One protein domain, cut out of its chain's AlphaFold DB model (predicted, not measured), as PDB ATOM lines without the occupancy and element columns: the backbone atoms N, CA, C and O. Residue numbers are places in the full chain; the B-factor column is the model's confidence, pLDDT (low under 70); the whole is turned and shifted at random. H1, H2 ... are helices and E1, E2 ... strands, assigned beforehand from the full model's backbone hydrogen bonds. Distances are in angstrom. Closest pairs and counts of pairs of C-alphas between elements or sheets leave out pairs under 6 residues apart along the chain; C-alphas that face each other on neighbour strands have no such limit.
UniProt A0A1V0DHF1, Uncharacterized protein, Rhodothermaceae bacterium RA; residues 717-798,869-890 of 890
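Overview. This is residues 717 to 798 and 869 to 890 of the 890 residues of an uncharacterized protein of Rhodothermaceae bacterium RA (UniProt A0A1V0DHF1). Look first for a small two-stranded sheet, E1 and E2, that lies over the groove between H1 and H3, two of the three long helices of an up-and-down bundle; H2 completes the bundle on the side away from the sheet. The short helix H4 follows E2 and packs on E1 away from the bundle, and from it residues 882 to 890 stick out free. The printed part has 104 residues, with four named helices and two named strands in the order H1, H2, H3, E1, E2, H4; the sheet is antiparallel and the class is mostly helix. The whole is compact, with a radius of gyration of the C-alphas of 13.4 A and spans of 39 by 33 by 20 A.

Arrangement. Begin at E1, residues 791 to 795, and E2, residues 873 to 877: they are antiparallel neighbours at 145 degrees, with N 792 and O 876 within hydrogen-bond range at 2.8 A and N 876 and O 792 at 2.9 A. From E1 go to H3, residues 766 to 781: the closest C-alphas of the two, those of Ala 777 and Leu 791, are 5.7 A apart, and 10 pairs of their C-alphas are within 8 A. From E2 go to H1, residues 722 to 738: the closest C-alphas of the two, those of Ser 724 and Asp 874, are 5.6 A apart, and 7 pairs of their C-alphas are within 8 A. H1 and H3 touch with residues 732 to 736 and 776 to 780 alone, closest at the C-alphas of Ile 736 and Val 780, 6.1 A, at a shallow tilt of 15 degrees, the same way. H2, residues 743 to 762, forms a helical hairpin with H3, closest at the C-alphas of Ala 760 and Ile 769, 4.5 A, and one with H1, closest at those of Ile 736 and Lys 746, 5.8 A. H2 is apart from both strands. H4, residues 878 to 883, touches no helix; its closest C-alpha pair with E1 is Arg 878 and Leu 791, 6.0 A. In H1, H2, H3 and H4 every O i to N i+4 pair is within hydrogen-bond range.

Along the chain. Find C-alpha 722 at (174.863, 189.018, 156.315); from there H1 runs 24.2 A. H2 runs 28.5 A from C-alpha 743 at (173.058, 162.263, 165.870), and H3 runs 22.1 A. E1 measures 13.3 A, E2 13.2 A and H4 8.5 A, ending at C-alpha 883 at (159.795, 177.389, 141.112).

Size, cuts and confidence. The C-alphas farthest apart, of Thr 742 and Asp 869, are 39.4 A apart. Residues 799 to 868 are not printed, and C-alphas 798 and 869 are 14.9 A apart across this cut. Of the links that are printed whole, none is long. Look for pLDDT under 70 at residue 717, residues 786 to 789, 796 to 798 and 878 to 890.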
ATOM      1  N   VAL A 717     186.448 194.046 146.680       63.66
ATOM      2  CA  VAL A 717     186.297 192.772 147.398       63.66
ATOM      3  C   VAL A 717     184.820 192.420 147.539       63.66
ATOM      4  O   VAL A 717     184.129 193.022 148.364       63.66
ATOM      5  N   THR A 718     184.367 191.402 146.806       76.88
ATOM      6  CA  THR A 718     183.022 190.833 146.949       76.88
ATOM      7  C   THR A 718     182.903 190.041 148.245       76.88
ATOM      8  O   THR A 718     183.734 189.180 148.533       76.88
ATOM      9  N   ARG A 719     181.838 190.273 149.019       84.56
ATOM     10  CA  ARG A 719     181.541 189.529 150.254       84.56
ATOM     11  C   ARG A 719     180.151 188.904 150.222       84.56
ATOM     12  O   ARG A 719     179.220 189.456 149.647       84.56
ATOM     13  N   LEU A 720     179.988 187.761 150.888       84.94
ATOM     14  CA  LEU A 720     178.662 187.183 151.115       84.94
ATOM     15  C   LEU A 720     177.865 188.076 152.073       84.94
ATOM     16  O   LEU A 720     178.387 188.471 153.120       84.94
ATOM     17  N   SER A 721     176.597 188.338 151.754       84.06
ATOM     18  CA  SER A 721     175.780 189.205 152.593       84.06
ATOM     19  C   SER A 721     175.506 188.620 153.986       84.06
ATOM     20  O   SER A 721     175.392 187.402 154.183       84.06
ATOM     21  N   GLN A 722     175.315 189.484 154.990       78.06
ATOM     22  CA  GLN A 722     174.863 189.018 156.315       78.06
ATOM     23  C   GLN A 722     173.439 188.430 156.276       78.06
ATOM     24  O   GLN A 722     173.093 187.599 157.127       78.06
ATOM     25  N   ARG A 723     172.621 188.821 155.287       80.06
ATOM     26  CA  ARG A 723     171.281 188.267 155.051       80.06
ATOM     27  C   ARG A 723     171.383 186.825 154.561       80.06
ATOM     28  O   ARG A 723     170.902 185.938 155.268       80.06
ATOM     29  N   SER A 724     172.100 186.569 153.470       80.19
ATOM     30  CA  SER A 724     172.383 185.225 152.967       80.19
ATOM     31  C   SER A 724     173.113 184.364 153.986       80.19
ATOM     32  O   SER A 724     172.764 183.200 154.161       80.19
ATOM     33  N   ARG A 725     174.069 184.895 154.754       84.69
ATOM     34  CA  ARG A 725     174.684 184.152 155.870       84.69
ATOM     35  C   ARG A 725     173.637 183.633 156.859       84.69
ATOM     36  O   ARG A 725     173.675 182.467 157.258       84.69
ATOM     37  N   THR A 726     172.717 184.505 157.264       73.81
ATOM     38  CA  THR A 726     171.655 184.187 158.227       73.81
ATOM     39  C   THR A 726     170.653 183.202 157.626       73.81
ATOM     40  O   THR A 726     170.286 182.225 158.286       73.81
ATOM     41  N   TYR A 727     170.270 183.404 156.364       77.94
ATOM     42  CA  TYR A 727     169.381 182.525 155.609       77.94
ATOM     43  C   TYR A 727     169.981 181.121 155.453       77.94
ATOM     44  O   TYR A 727     169.395 180.151 155.934       77.94
ATOM     45  N   ASN A 728     171.192 181.012 154.900       85.81
ATOM     46  CA  ASN A 728     171.905 179.750 154.707       85.81
ATOM     47  C   ASN A 728     172.074 178.973 156.013       85.81
ATOM     48  O   ASN A 728     171.753 177.788 156.058       85.81
ATOM     49  N   LEU A 729     172.531 179.618 157.096       78.12
ATOM     50  CA  LEU A 729     172.647 178.946 158.394       78.12
ATOM     51  C   LEU A 729     171.285 178.466 158.908       78.12
ATOM     52  O   LEU A 729     171.209 177.373 159.459       78.12
ATOM     53  N   THR A 730     170.216 179.237 158.720       76.38
ATOM     54  CA  THR A 730     168.865 178.848 159.155       76.38
ATOM     55  C   THR A 730     168.345 177.652 158.355       76.38
ATOM     56  O   THR A 730     167.925 176.654 158.942       76.38
ATOM     57  N   VAL A 731     168.421 177.718 157.024       78.75
ATOM     58  CA  VAL A 731     167.922 176.681 156.113       78.75
ATOM     59  C   VAL A 731     168.727 175.391 156.248       78.75
ATOM     60  O   VAL A 731     168.149 174.336 156.503       78.75
ATOM     61  N   LEU A 732     170.058 175.459 156.151       86.75
ATOM     62  CA  LEU A 732     170.922 174.277 156.219       86.75
ATOM     63  C   LEU A 732     170.784 173.553 157.565       86.75
ATOM     64  O   LEU A 732     170.676 172.329 157.578       86.75
ATOM     65  N   ARG A 733     170.713 174.286 158.687       86.62
ATOM     66  CA  ARG A 733     170.475 173.689 160.014       86.62
ATOM     67  C   ARG A 733     169.095 173.042 160.105       86.62
ATOM     68  O   ARG A 733     169.007 171.900 160.540       86.62
ATOM     69  N   ALA A 734     168.044 173.709 159.621       81.12
ATOM     70  CA  ALA A 734     166.694 173.148 159.615       81.12
ATOM     71  C   ALA A 734     166.592 171.850 158.791       81.12
ATOM     72  O   ALA A 734     165.860 170.943 159.187       81.12
ATOM     73  N   PHE A 735     167.335 171.728 157.685       86.94
ATOM     74  CA  PHE A 735     167.466 170.462 156.958       86.94
ATOM     75  C   PHE A 735     168.272 169.423 157.755       86.94
ATOM     76  O   PHE A 735     167.791 168.307 157.928       86.94
ATOM     77  N   ILE A 736     169.434 169.764 158.325       87.75
ATOM     78  CA  ILE A 736     170.203 168.821 159.163       87.75
ATOM     79  C   ILE A 736     169.336 168.258 160.297       87.75
ATOM     80  O   ILE A 736     169.260 167.041 160.465       87.75
ATOM     81  N   ASP A 737     168.622 169.113 161.027       85.44
ATOM     82  CA  ASP A 737     167.802 168.709 162.171       85.44
ATOM     83  C   ASP A 737     166.643 167.790 161.753       85.44
ATOM     84  O   ASP A 737     166.369 166.793 162.432       85.44
ATOM     85  N   ARG A 738     166.016 168.065 160.599       85.62
ATOM     86  CA  ARG A 738     164.918 167.271 160.011       85.62
ATOM     87  C   ARG A 738     165.371 166.026 159.242       85.62
ATOM     88  O   ARG A 738     164.516 165.234 158.855       85.62
ATOM     89  N   SER A 739     166.665 165.848 158.986       87.50
ATOM     90  CA  SER A 739     167.168 164.690 158.234       87.50
ATOM     91  C   SER A 739     166.958 163.366 158.993       87.50
ATOM     92  O   SER A 739     166.889 163.369 160.230       87.50
ATOM     93  N   PRO A 740     166.865 162.218 158.295       85.88
ATOM     94  CA  PRO A 740     166.769 160.897 158.924       85.88
ATOM     95  C   PRO A 740     168.096 160.400 159.532       85.88
ATOM     96  O   PRO A 740     168.110 159.351 160.171       85.88
ATOM     97  N   ALA A 741     169.198 161.132 159.335       82.56
ATOM     98  CA  ALA A 741     170.540 160.744 159.756       82.56
ATOM     99  C   ALA A 741     170.716 160.649 161.286       82.56
ATOM    100  O   ALA A 741     169.961 161.231 162.076       82.56
ATOM    101  N   THR A 742     171.754 159.932 161.715       88.12
ATOM    102  CA  THR A 742     172.104 159.754 163.129       88.12
ATOM    103  C   THR A 742     172.568 161.060 163.782       88.12
ATOM    104  O   THR A 742     172.971 162.020 163.124       88.12
ATOM    105  N   GLY A 743     172.567 161.100 165.120       77.25
ATOM    106  CA  GLY A 743     173.058 162.263 165.870       77.25
ATOM    107  C   GLY A 743     174.514 162.631 165.548       77.25
ATOM    108  O   GLY A 743     174.835 163.815 165.477       77.25
ATOM    109  N   ALA A 744     175.376 161.641 165.290       74.50
ATOM    110  CA  ALA A 744     176.776 161.867 164.925       74.50
ATOM    111  C   ALA A 744     176.912 162.519 163.538       74.50
ATOM    112  O   ALA A 744     177.626 163.512 163.388       74.50
ATOM    113  N   GLU A 745     176.174 162.024 162.542       74.50
ATOM    114  CA  GLU A 745     176.149 162.595 161.189       74.50
ATOM    115  C   GLU A 745     175.571 164.015 161.184       74.50
ATOM    116  O   GLU A 745     176.118 164.903 160.528       74.50
ATOM    117  N   LYS A 746     174.526 164.272 161.985       78.44
ATOM    118  CA  LYS A 746     173.978 165.622 162.185       78.44
ATOM    119  C   LYS A 746     174.997 166.572 162.815       78.44
ATOM    120  O   LYS A 746     175.138 167.698 162.343       78.44
ATOM    121  N   ILE A 747     175.747 166.138 163.831       76.69
ATOM    122  CA  ILE A 747     176.821 166.942 164.443       76.69
ATOM    123  C   ILE A 747     177.925 167.247 163.419       76.69
ATOM    124  O   ILE A 747     178.333 168.405 163.288       76.69
ATOM    125  N   ALA A 748     178.365 166.249 162.648       75.69
ATOM    126  CA  ALA A 748     179.371 166.427 161.600       75.69
ATOM    127  C   ALA A 748     178.898 167.391 160.496       75.69
ATOM    128  O   ALA A 748     179.659 168.257 160.056       75.69
ATOM    129  N   ALA A 749     177.631 167.302 160.083       75.38
ATOM    130  CA  ALA A 749     177.041 168.214 159.109       75.38
ATOM    131  C   ALA A 749     176.874 169.640 159.657       75.38
ATOM    132  O   ALA A 749     177.200 170.591 158.949       75.38
ATOM    133  N   HIS A 750     176.454 169.810 160.917       84.25
ATOM    134  CA  HIS A 750     176.399 171.120 161.583       84.25
ATOM    135  C   HIS A 750     177.786 171.772 161.654       84.25
ATOM    136  O   HIS A 750     177.931 172.953 161.336       84.25
ATOM    137  N   ALA A 751     178.823 171.005 162.005       77.81
ATOM    138  CA  ALA A 751     180.207 171.480 162.007       77.81
ATOM    139  C   ALA A 751     180.685 171.870 160.596       77.81
ATOM    140  O   ALA A 751     181.253 172.949 160.411       77.81
ATOM    141  N   ALA A 752     180.403 171.040 159.586       78.81
ATOM    142  CA  ALA A 752     180.751 171.316 158.194       78.81
ATOM    143  C   ALA A 752     180.035 172.564 157.647       78.81
ATOM    144  O   ALA A 752     180.686 173.415 157.048       78.81
ATOM    145  N   VAL A 753     178.729 172.714 157.889       87.38
ATOM    146  CA  VAL A 753     177.945 173.896 157.492       87.38
ATOM    147  C   VAL A 753     178.474 175.157 158.167       87.38
ATOM    148  O   VAL A 753     178.714 176.146 157.481       87.38
ATOM    149  N   ASN A 754     178.731 175.124 159.478       81.44
ATOM    150  CA  ASN A 754     179.295 176.274 160.186       81.44
ATOM    151  C   ASN A 754     180.671 176.669 159.621       81.44
ATOM    152  O   ASN A 754     180.906 177.853 159.387       81.44
ATOM    153  N   ARG A 755     181.552 175.693 159.351       89.56
ATOM    154  CA  ARG A 755     182.878 175.932 158.756       89.56
ATOM    155  C   ARG A 755     182.776 176.524 157.352       89.56
ATOM    156  O   ARG A 755     183.425 177.523 157.071       89.56
ATOM    157  N   PHE A 756     181.977 175.921 156.477       87.56
ATOM    158  CA  PHE A 756     181.894 176.335 155.077       87.56
ATOM    159  C   PHE A 756     181.135 177.658 154.896       87.56
ATOM    160  O   PHE A 756     181.572 178.488 154.109       87.56
ATOM    161  N   VAL A 757     180.081 177.941 155.669       83.00
ATOM    162  CA  VAL A 757     179.438 179.271 155.633       83.00
ATOM    163  C   VAL A 757     180.340 180.348 156.257       83.00
ATOM    164  O   VAL A 757     180.347 181.480 155.783       83.00
ATOM    165  N   ALA A 758     181.161 180.022 157.264       81.38
ATOM    166  CA  ALA A 758     182.182 180.952 157.760       81.38
ATOM    167  C   ALA A 758     183.293 181.212 156.724       81.38
ATOM    168  O   ALA A 758     183.713 182.354 156.571       81.38
ATOM    169  N   ALA A 759     183.721 180.190 155.975       79.19
ATOM    170  CA  ALA A 759     184.655 180.353 154.861       79.19
ATOM    171  C   ALA A 759     184.049 181.191 153.719       79.19
ATOM    172  O   ALA A 759     184.739 182.037 153.165       79.19
ATOM    173  N   ALA A 760     182.754 181.030 153.420       85.19
ATOM    174  CA  ALA A 760     182.040 181.878 152.460       85.19
ATOM    175  C   ALA A 760     181.979 183.352 152.913       85.19
ATOM    176  O   ALA A 760     182.123 184.248 152.096       85.19
ATOM    177  N   MET A 761     181.830 183.616 154.216       84.31
ATOM    178  CA  MET A 761     181.889 184.977 154.780       84.31
ATOM    179  C   MET A 761     183.287 185.610 154.772       84.31
ATOM    180  O   MET A 761     183.396 186.827 154.908       84.31
ATOM    181  N   ALA A 762     184.342 184.796 154.693       76.94
ATOM    182  CA  ALA A 762     185.736 185.242 154.672       76.94
ATOM    183  C   ALA A 762     186.323 185.324 153.251       76.94
ATOM    184  O   ALA A 762     187.406 185.878 153.076       76.94
ATOM    185  N   ALA A 763     185.628 184.763 152.259       79.62
ATOM    186  CA  ALA A 763     185.990 184.857 150.854       79.62
ATOM    187  C   ALA A 763     185.826 186.294 150.330       79.62
ATOM    188  O   ALA A 763     185.003 187.064 150.832       79.62
ATOM    189  N   THR A 764     186.635 186.631 149.327       78.06
ATOM    190  CA  THR A 764     186.787 187.989 148.783       78.06
ATOM    191  C   THR A 764     186.336 188.125 147.324       78.06
ATOM    192  O   THR A 764     186.454 189.202 146.746       78.06
ATOM    193  N   ASP A 765     185.830 187.039 146.739       79.62
ATOM    194  CA  ASP A 765     185.351 186.922 145.364       79.62
ATOM    195  C   ASP A 765     184.106 186.010 145.299       79.62
ATOM    196  O   ASP A 765     183.918 185.111 146.129       79.62
ATOM    197  N   GLY A 766     183.237 186.235 144.308       74.62
ATOM    198  CA  GLY A 766     181.963 185.520 144.180       74.62
ATOM    199  C   GLY A 766     182.094 184.017 143.911       74.62
ATOM    200  O   GLY A 766     181.283 183.231 144.408       74.62
ATOM    201  N   ASP A 767     183.118 183.579 143.175       75.19
ATOM    202  CA  ASP A 767     183.298 182.167 142.822       75.19
ATOM    203  C   ASP A 767     183.796 181.331 144.025       75.19
ATOM    204  O   ASP A 767     183.374 180.177 144.207       75.19
ATOM    205  N   ALA A 768     184.616 181.907 144.909       76.81
ATOM    206  CA  ALA A 768     184.983 181.318 146.194       76.81
ATOM    207  C   ALA A 768     183.779 181.239 147.146       76.81
ATOM    208  O   ALA A 768     183.540 180.172 147.722       76.81
ATOM    209  N   ILE A 769     182.973 182.305 147.256       80.50
ATOM    210  CA  ILE A 769     181.717 182.309 148.033       80.50
ATOM    211  C   ILE A 769     180.802 181.161 147.575       80.50
ATOM    212  O   ILE A 769     180.405 180.315 148.388       80.50
ATOM    213  N   TYR A 770     180.538 181.069 146.267       81.12
ATOM    214  CA  TYR A 770     179.724 180.009 145.664       81.12
ATOM    215  C   TYR A 770     180.276 178.610 145.972       81.12
ATOM    216  O   TYR A 770     179.532 177.701 146.360       81.12
ATOM    217  N   THR A 771     181.593 178.430 145.837       83.44
ATOM    218  CA  THR A 771     182.274 177.157 146.099       83.44
ATOM    219  C   THR A 771     182.071 176.714 147.549       83.44
ATOM    220  O   THR A 771     181.666 175.573 147.789       83.44
ATOM    221  N   GLN A 772     182.268 177.607 148.522       86.00
ATOM    222  CA  GLN A 772     182.089 177.283 149.939       86.00
ATOM    223  C   GLN A 772     180.621 176.965 150.277       86.00
ATOM    224  O   GLN A 772     180.343 175.944 150.914       86.00
ATOM    225  N   LEU A 773     179.654 177.741 149.769       83.06
ATOM    226  CA  LEU A 773     178.227 177.433 149.944       83.06
ATOM    227  C   LEU A 773     177.837 176.088 149.304       83.06
ATOM    228  O   LEU A 773     177.051 175.327 149.875       83.06
ATOM    229  N   ARG A 774     178.451 175.717 148.174       88.62
ATOM    230  CA  ARG A 774     178.263 174.402 147.539       88.62
ATOM    231  C   ARG A 774     178.825 173.262 148.393       88.62
ATOM    232  O   ARG A 774     178.230 172.182 148.424       88.62
ATOM    233  N   HIS A 775     179.929 173.475 149.111       86.56
ATOM    234  CA  HIS A 775     180.435 172.512 150.094       86.56
ATOM    235  C   HIS A 775     179.509 172.381 151.313       86.56
ATOM    236  O   HIS A 775     179.275 171.258 151.769       86.56
ATOM    237  N   ALA A 776     178.910 173.480 151.785       84.88
ATOM    238  CA  ALA A 776     177.894 173.454 152.838       84.88
ATOM    239  C   ALA A 776     176.641 172.665 152.400       84.88
ATOM    240  O   ALA A 776     176.228 171.730 153.087       84.88
ATOM    241  N   ALA A 777     176.102 172.943 151.207       86.81
ATOM    242  CA  ALA A 777     174.975 172.203 150.629       86.81
ATOM    243  C   ALA A 777     175.285 170.700 150.454       86.81
ATOM    244  O   ALA A 777     174.467 169.851 150.801       86.81
ATOM    245  N   ARG A 778     176.495 170.345 149.993       89.56
ATOM    246  CA  ARG A 778     176.966 168.946 149.891       89.56
ATOM    247  C   ARG A 778     177.116 168.238 151.242       89.56
ATOM    248  O   ARG A 778     177.055 167.010 151.283       89.56
ATOM    249  N   ALA A 779     177.353 168.958 152.338       87.19
ATOM    250  CA  ALA A 779     177.363 168.360 153.672       87.19
ATOM    251  C   ALA A 779     175.950 167.937 154.101       87.19
ATOM    252  O   ALA A 779     175.789 166.850 154.642       87.19
ATOM    253  N   VAL A 780     174.937 168.749 153.785       86.38
ATOM    254  CA  VAL A 780     173.532 168.462 154.111       86.38
ATOM    255  C   VAL A 780     172.911 167.440 153.158       86.38
ATOM    256  O   VAL A 780     172.249 166.518 153.619       86.38
ATOM    257  N   ASN A 781     173.180 167.526 151.850       87.50
ATOM    258  CA  ASN A 781     172.670 166.566 150.858       87.50
ATOM    259  C   ASN A 781     173.107 165.118 151.146       87.50
ATOM    260  O   ASN A 781     172.392 164.196 150.787       87.50
ATOM    261  N   ARG A 782     174.249 164.902 151.818       88.88
ATOM    262  CA  ARG A 782     174.708 163.561 152.232       88.88
ATOM    263  C   ARG A 782     173.897 162.938 153.376       88.88
ATOM    264  O   ARG A 782     174.080 161.761 153.648       88.88
ATOM    265  N   LEU A 783     173.019 163.699 154.033       85.75
ATOM    266  CA  LEU A 783     172.108 163.202 155.076       85.75
ATOM    267  C   LEU A 783     170.771 162.687 154.514       85.75
ATOM    268  O   LEU A 783     169.887 162.300 155.280       85.75
ATOM    269  N   TYR A 784     170.601 162.747 153.194       80.75
ATOM    270  CA  TYR A 784     169.381 162.407 152.478       80.75
ATOM    271  C   TYR A 784     169.701 161.486 151.302       80.75
ATOM    272  O   TYR A 784     170.792 161.538 150.736       80.75
ATOM    273  N   ASP A 785     168.725 160.672 150.909       74.94
ATOM    274  CA  ASP A 785     168.798 159.952 149.643       74.94
ATOM    275  C   ASP A 785     168.681 160.947 148.469       74.94
ATOM    276  O   ASP A 785     167.927 161.927 148.547       74.94
ATOM    277  N   GLN A 786     169.439 160.725 147.391       56.72
ATOM    278  CA  GLN A 786     169.651 161.731 146.339       56.72
ATOM    279  C   GLN A 786     168.395 162.038 145.512       56.72
ATOM    280  O   GLN A 786     168.345 163.071 144.842       56.72
ATOM    281  N   GLU A 787     167.376 161.181 145.583       55.94
ATOM    282  CA  GLU A 787     166.078 161.394 144.938       55.94
ATOM    283  C   GLU A 787     165.116 162.273 145.765       55.94
ATOM    284  O   GLU A 787     164.132 162.766 145.217       55.94
ATOM    285  N   VAL A 788     165.384 162.504 147.061       60.19
ATOM    286  CA  VAL A 788     164.403 163.097 147.999       60.19
ATOM    287  C   VAL A 788     164.691 164.561 148.343       60.19
ATOM    288  O   VAL A 788     163.774 165.379 148.356       60.19
ATOM    289  N   VAL A 789     165.948 164.924 148.629       67.19
ATOM    290  CA  VAL A 789     166.335 166.318 148.923       67.19
ATOM    291  C   VAL A 789     167.626 166.660 148.196       67.19
ATOM    292  O   VAL A 789     168.687 166.119 148.493       67.19
ATOM    293  N   GLN A 790     167.546 167.622 147.276       78.25
ATOM    294  CA  GLN A 790     168.707 168.147 146.566       78.25
ATOM    295  C   GLN A 790     168.795 169.662 146.748       78.25
ATOM    296  O   GLN A 790     168.069 170.418 146.100       78.25
ATOM    297  N   LEU A 791     169.692 170.103 147.629       81.81
ATOM    298  CA  LEU A 791     170.013 171.511 147.843       81.81
ATOM    299  C   LEU A 791     171.037 172.012 146.813       81.81
ATOM    300  O   LEU A 791     172.013 171.316 146.510       81.81
ATOM    301  N   GLN A 792     170.818 173.221 146.297       82.06
ATOM    302  CA  GLN A 792     171.639 173.896 145.289       82.06
ATOM    303  C   GLN A 792     171.835 175.371 145.671       82.06
ATOM    304  O   GLN A 792     170.937 175.986 146.239       82.06
ATOM    305  N   VAL A 793     173.004 175.939 145.362       81.88
ATOM    306  CA  VAL A 793     173.289 177.367 145.586       81.88
ATOM    307  C   VAL A 793     172.661 178.184 144.458       81.88
ATOM    308  O   VAL A 793     172.981 177.965 143.285       81.88
ATOM    309  N   HIS A 794     171.793 179.120 144.820       78.31
ATOM    310  CA  HIS A 794     171.200 180.121 143.947       78.31
ATOM    311  C   HIS A 794     171.945 181.458 144.085       78.31
ATOM    312  O   HIS A 794     172.532 181.730 145.128       78.31
ATOM    313  N   HIS A 795     171.913 182.278 143.034       74.88
ATOM    314  CA  HIS A 795     172.395 183.664 143.056       74.88
ATOM    315  C   HIS A 795     171.173 184.537 142.767       74.88
ATOM    316  O   HIS A 795     170.510 184.286 141.756       74.88
ATOM    317  N   GLU A 796     170.849 185.502 143.630       65.56
ATOM    318  CA  GLU A 796     169.731 186.420 143.371       65.56
ATOM    319  C   GLU A 796     170.096 187.395 142.237       65.56
ATOM    320  O   GLU A 796     169.296 187.646 141.331       65.56
ATOM    321  N   GLU A 797     171.350 187.855 142.206       69.81
ATOM    322  CA  GLU A 797     171.906 188.622 141.099       69.81
ATOM    323  C   GLU A 797     172.231 187.711 139.908       69.81
ATOM    324  O   GLU A 797     172.811 186.623 140.024       69.81
ATOM    325  N   ARG A 798     171.885 188.150 138.694       63.44
ATOM    326  CA  ARG A 798     172.143 187.326 137.512       63.44
ATOM    327  C   ARG A 798     173.636 187.320 137.198       63.44
ATOM    328  O   ARG A 798     174.197 188.336 136.809       63.44
ATOM    329  N   ASP A 869     180.237 194.643 145.744       75.62
ATOM    330  CA  ASP A 869     180.839 194.635 147.089       75.62
ATOM    331  C   ASP A 869     180.185 193.586 148.016       75.62
ATOM    332  O   ASP A 869     180.843 192.998 148.879       75.62
ATOM    333  N   GLU A 870     178.886 193.327 147.834       77.75
ATOM    334  CA  GLU A 870     178.080 192.362 148.594       77.75
ATOM    335  C   GLU A 870     177.188 191.554 147.629       77.75
ATOM    336  O   GLU A 870     176.661 192.116 146.669       77.75
ATOM    337  N   VAL A 871     177.039 190.241 147.858       83.19
ATOM    338  CA  VAL A 871     176.212 189.331 147.031       83.19
ATOM    339  C   VAL A 871     175.221 188.513 147.857       83.19
ATOM    340  O   VAL A 871     175.561 187.992 148.928       83.19
ATOM    341  N   GLU A 872     174.014 188.336 147.320       82.12
ATOM    342  CA  GLU A 872     172.948 187.502 147.878       82.12
ATOM    343  C   GLU A 872     172.987 186.096 147.236       82.12
ATOM    344  O   GLU A 872     172.466 185.839 146.143       82.12
ATOM    345  N   MET A 873     173.623 185.147 147.934       85.31
ATOM    346  CA  MET A 873     173.689 183.737 147.535       85.31
ATOM    347  C   MET A 873     173.042 182.818 148.564       85.31
ATOM    348  O   MET A 873     173.578 182.618 149.655       85.31
ATOM    349  N   ASP A 874     171.960 182.154 148.175       83.88
ATOM    350  CA  ASP A 874     171.148 181.330 149.067       83.88
ATOM    351  C   ASP A 874     171.093 179.867 148.616       83.88
ATOM    352  O   ASP A 874     170.897 179.549 147.442       83.88
ATOM    353  N   VAL A 875     171.249 178.936 149.559       82.25
ATOM    354  CA  VAL A 875     171.054 177.506 149.316       82.25
ATOM    355  C   VAL A 875     169.565 177.167 149.395       82.25
ATOM    356  O   VAL A 875     168.954 177.215 150.462       82.25
ATOM    357  N   LEU A 876     169.006 176.759 148.257       81.88
ATOM    358  CA  LEU A 876     167.593 176.435 148.062       81.88
ATOM    359  C   LEU A 876     167.417 174.952 147.697       81.88
ATOM    360  O   LEU A 876     168.350 174.300 147.222       81.88
ATOM    361  N   THR A 877     166.213 174.400 147.870       78.12
ATOM    362  CA  THR A 877     165.878 173.093 147.274       78.12
ATOM    363  C   THR A 877     165.810 173.210 145.755       78.12
ATOM    364  O   THR A 877     165.485 174.267 145.221       78.12
ATOM    365  N   ARG A 878     166.047 172.110 145.034       68.44
ATOM    366  CA  ARG A 878     165.875 172.054 143.575       68.44
ATOM    367  C   ARG A 878     164.474 172.479 143.120       68.44
ATOM    368  O   ARG A 878     164.352 173.083 142.062       68.44
ATOM    369  N   GLU A 879     163.436 172.205 143.908       64.56
ATOM    370  CA  GLU A 879     162.070 172.657 143.619       64.56
ATOM    371  C   GLU A 879     161.916 174.174 143.777       64.56
ATOM    372  O   GLU A 879     161.380 174.808 142.876       64.56
ATOM    373  N   ALA A 880     162.452 174.782 144.841       63.44
ATOM    374  CA  ALA A 880     162.459 176.241 144.998       63.44
ATOM    375  C   ALA A 880     163.318 176.922 143.913       63.44
ATOM    376  O   ALA A 880     162.872 177.866 143.268       63.44
ATOM    377  N   HIS A 881     164.493 176.361 143.618       55.84
ATOM    378  CA  HIS A 881     165.402 176.804 142.556       55.84
ATOM    379  C   HIS A 881     164.789 176.696 141.139       55.84
ATOM    380  O   HIS A 881     165.250 177.361 140.212       55.84
ATOM    381  N   LEU A 882     163.766 175.858 140.935       53.25
ATOM    382  CA  LEU A 882     163.011 175.770 139.677       53.25
ATOM    383  C   LEU A 882     161.692 176.566 139.719       53.25
ATOM    384  O   LEU A 882     161.237 177.034 138.678       53.25
ATOM    385  N   GLY A 883     161.089 176.734 140.899       44.84
ATOM    386  CA  GLY A 883     159.795 177.389 141.112       44.84
ATOM    387  C   GLY A 883     159.858 178.916 141.209       44.84
ATOM    388  O   GLY A 883     158.998 179.588 140.638       44.84
ATOM    389  N   GLU A 884     160.892 179.485 141.840       47.12
ATOM    390  CA  GLU A 884     161.065 180.950 141.935       47.12
ATOM    391  C   GLU A 884     161.379 181.614 140.576       47.12
ATOM    392  O   GLU A 884     161.325 182.833 140.443       47.12
ATOM    393  N   VAL A 885     161.655 180.834 139.523       44.69
ATOM    394  CA  VAL A 885     162.092 181.359 138.216       44.69
ATOM    395  C   VAL A 885     160.951 182.009 137.405       44.69
ATOM    396  O   VAL A 885     161.230 182.785 136.490       44.69
ATOM    397  N   HIS A 886     159.674 181.771 137.747       40.97
ATOM    398  CA  HIS A 886     158.524 182.411 137.074       40.97
ATOM    399  C   HIS A 886     157.363 182.873 137.985       40.97
ATOM    400  O   HIS A 886     156.387 183.427 137.473       40.97
ATOM    401  N   GLY A 887     157.444 182.694 139.308       31.48
ATOM    402  CA  GLY A 887     156.419 183.125 140.270       31.48
ATOM    403  C   GLY A 887     156.926 184.223 141.208       31.48
ATOM    404  O   GLY A 887     158.041 184.137 141.705       31.48
ATOM    405  N   LYS A 888     156.113 185.259 141.453       35.88
ATOM    406  CA  LYS A 888     156.441 186.348 142.394       35.88
ATOM    407  C   LYS A 888     156.659 185.809 143.815       35.88
ATOM    408  O   LYS A 888     155.860 184.994 144.268       35.88
ATOM    409  N   ARG A 889     157.663 186.344 144.517       31.05
ATOM    410  CA  ARG A 889     157.840 186.180 145.969       31.05
ATOM    411  C   ARG A 889     156.767 186.966 146.740       31.05
ATOM    412  O   ARG A 889     156.645 188.174 146.535       31.05
ATOM    413  N   GLU A 890     156.057 186.274 147.628       30.34
ATOM    414  CA  GLU A 890     155.447 186.779 148.874       30.34
ATOM    415  C   GLU A 890     155.971 185.917 150.033       30.34
ATOM    416  O   GLU A 890     156.092 184.688 149.818       30.34
TER     417      GLU A 890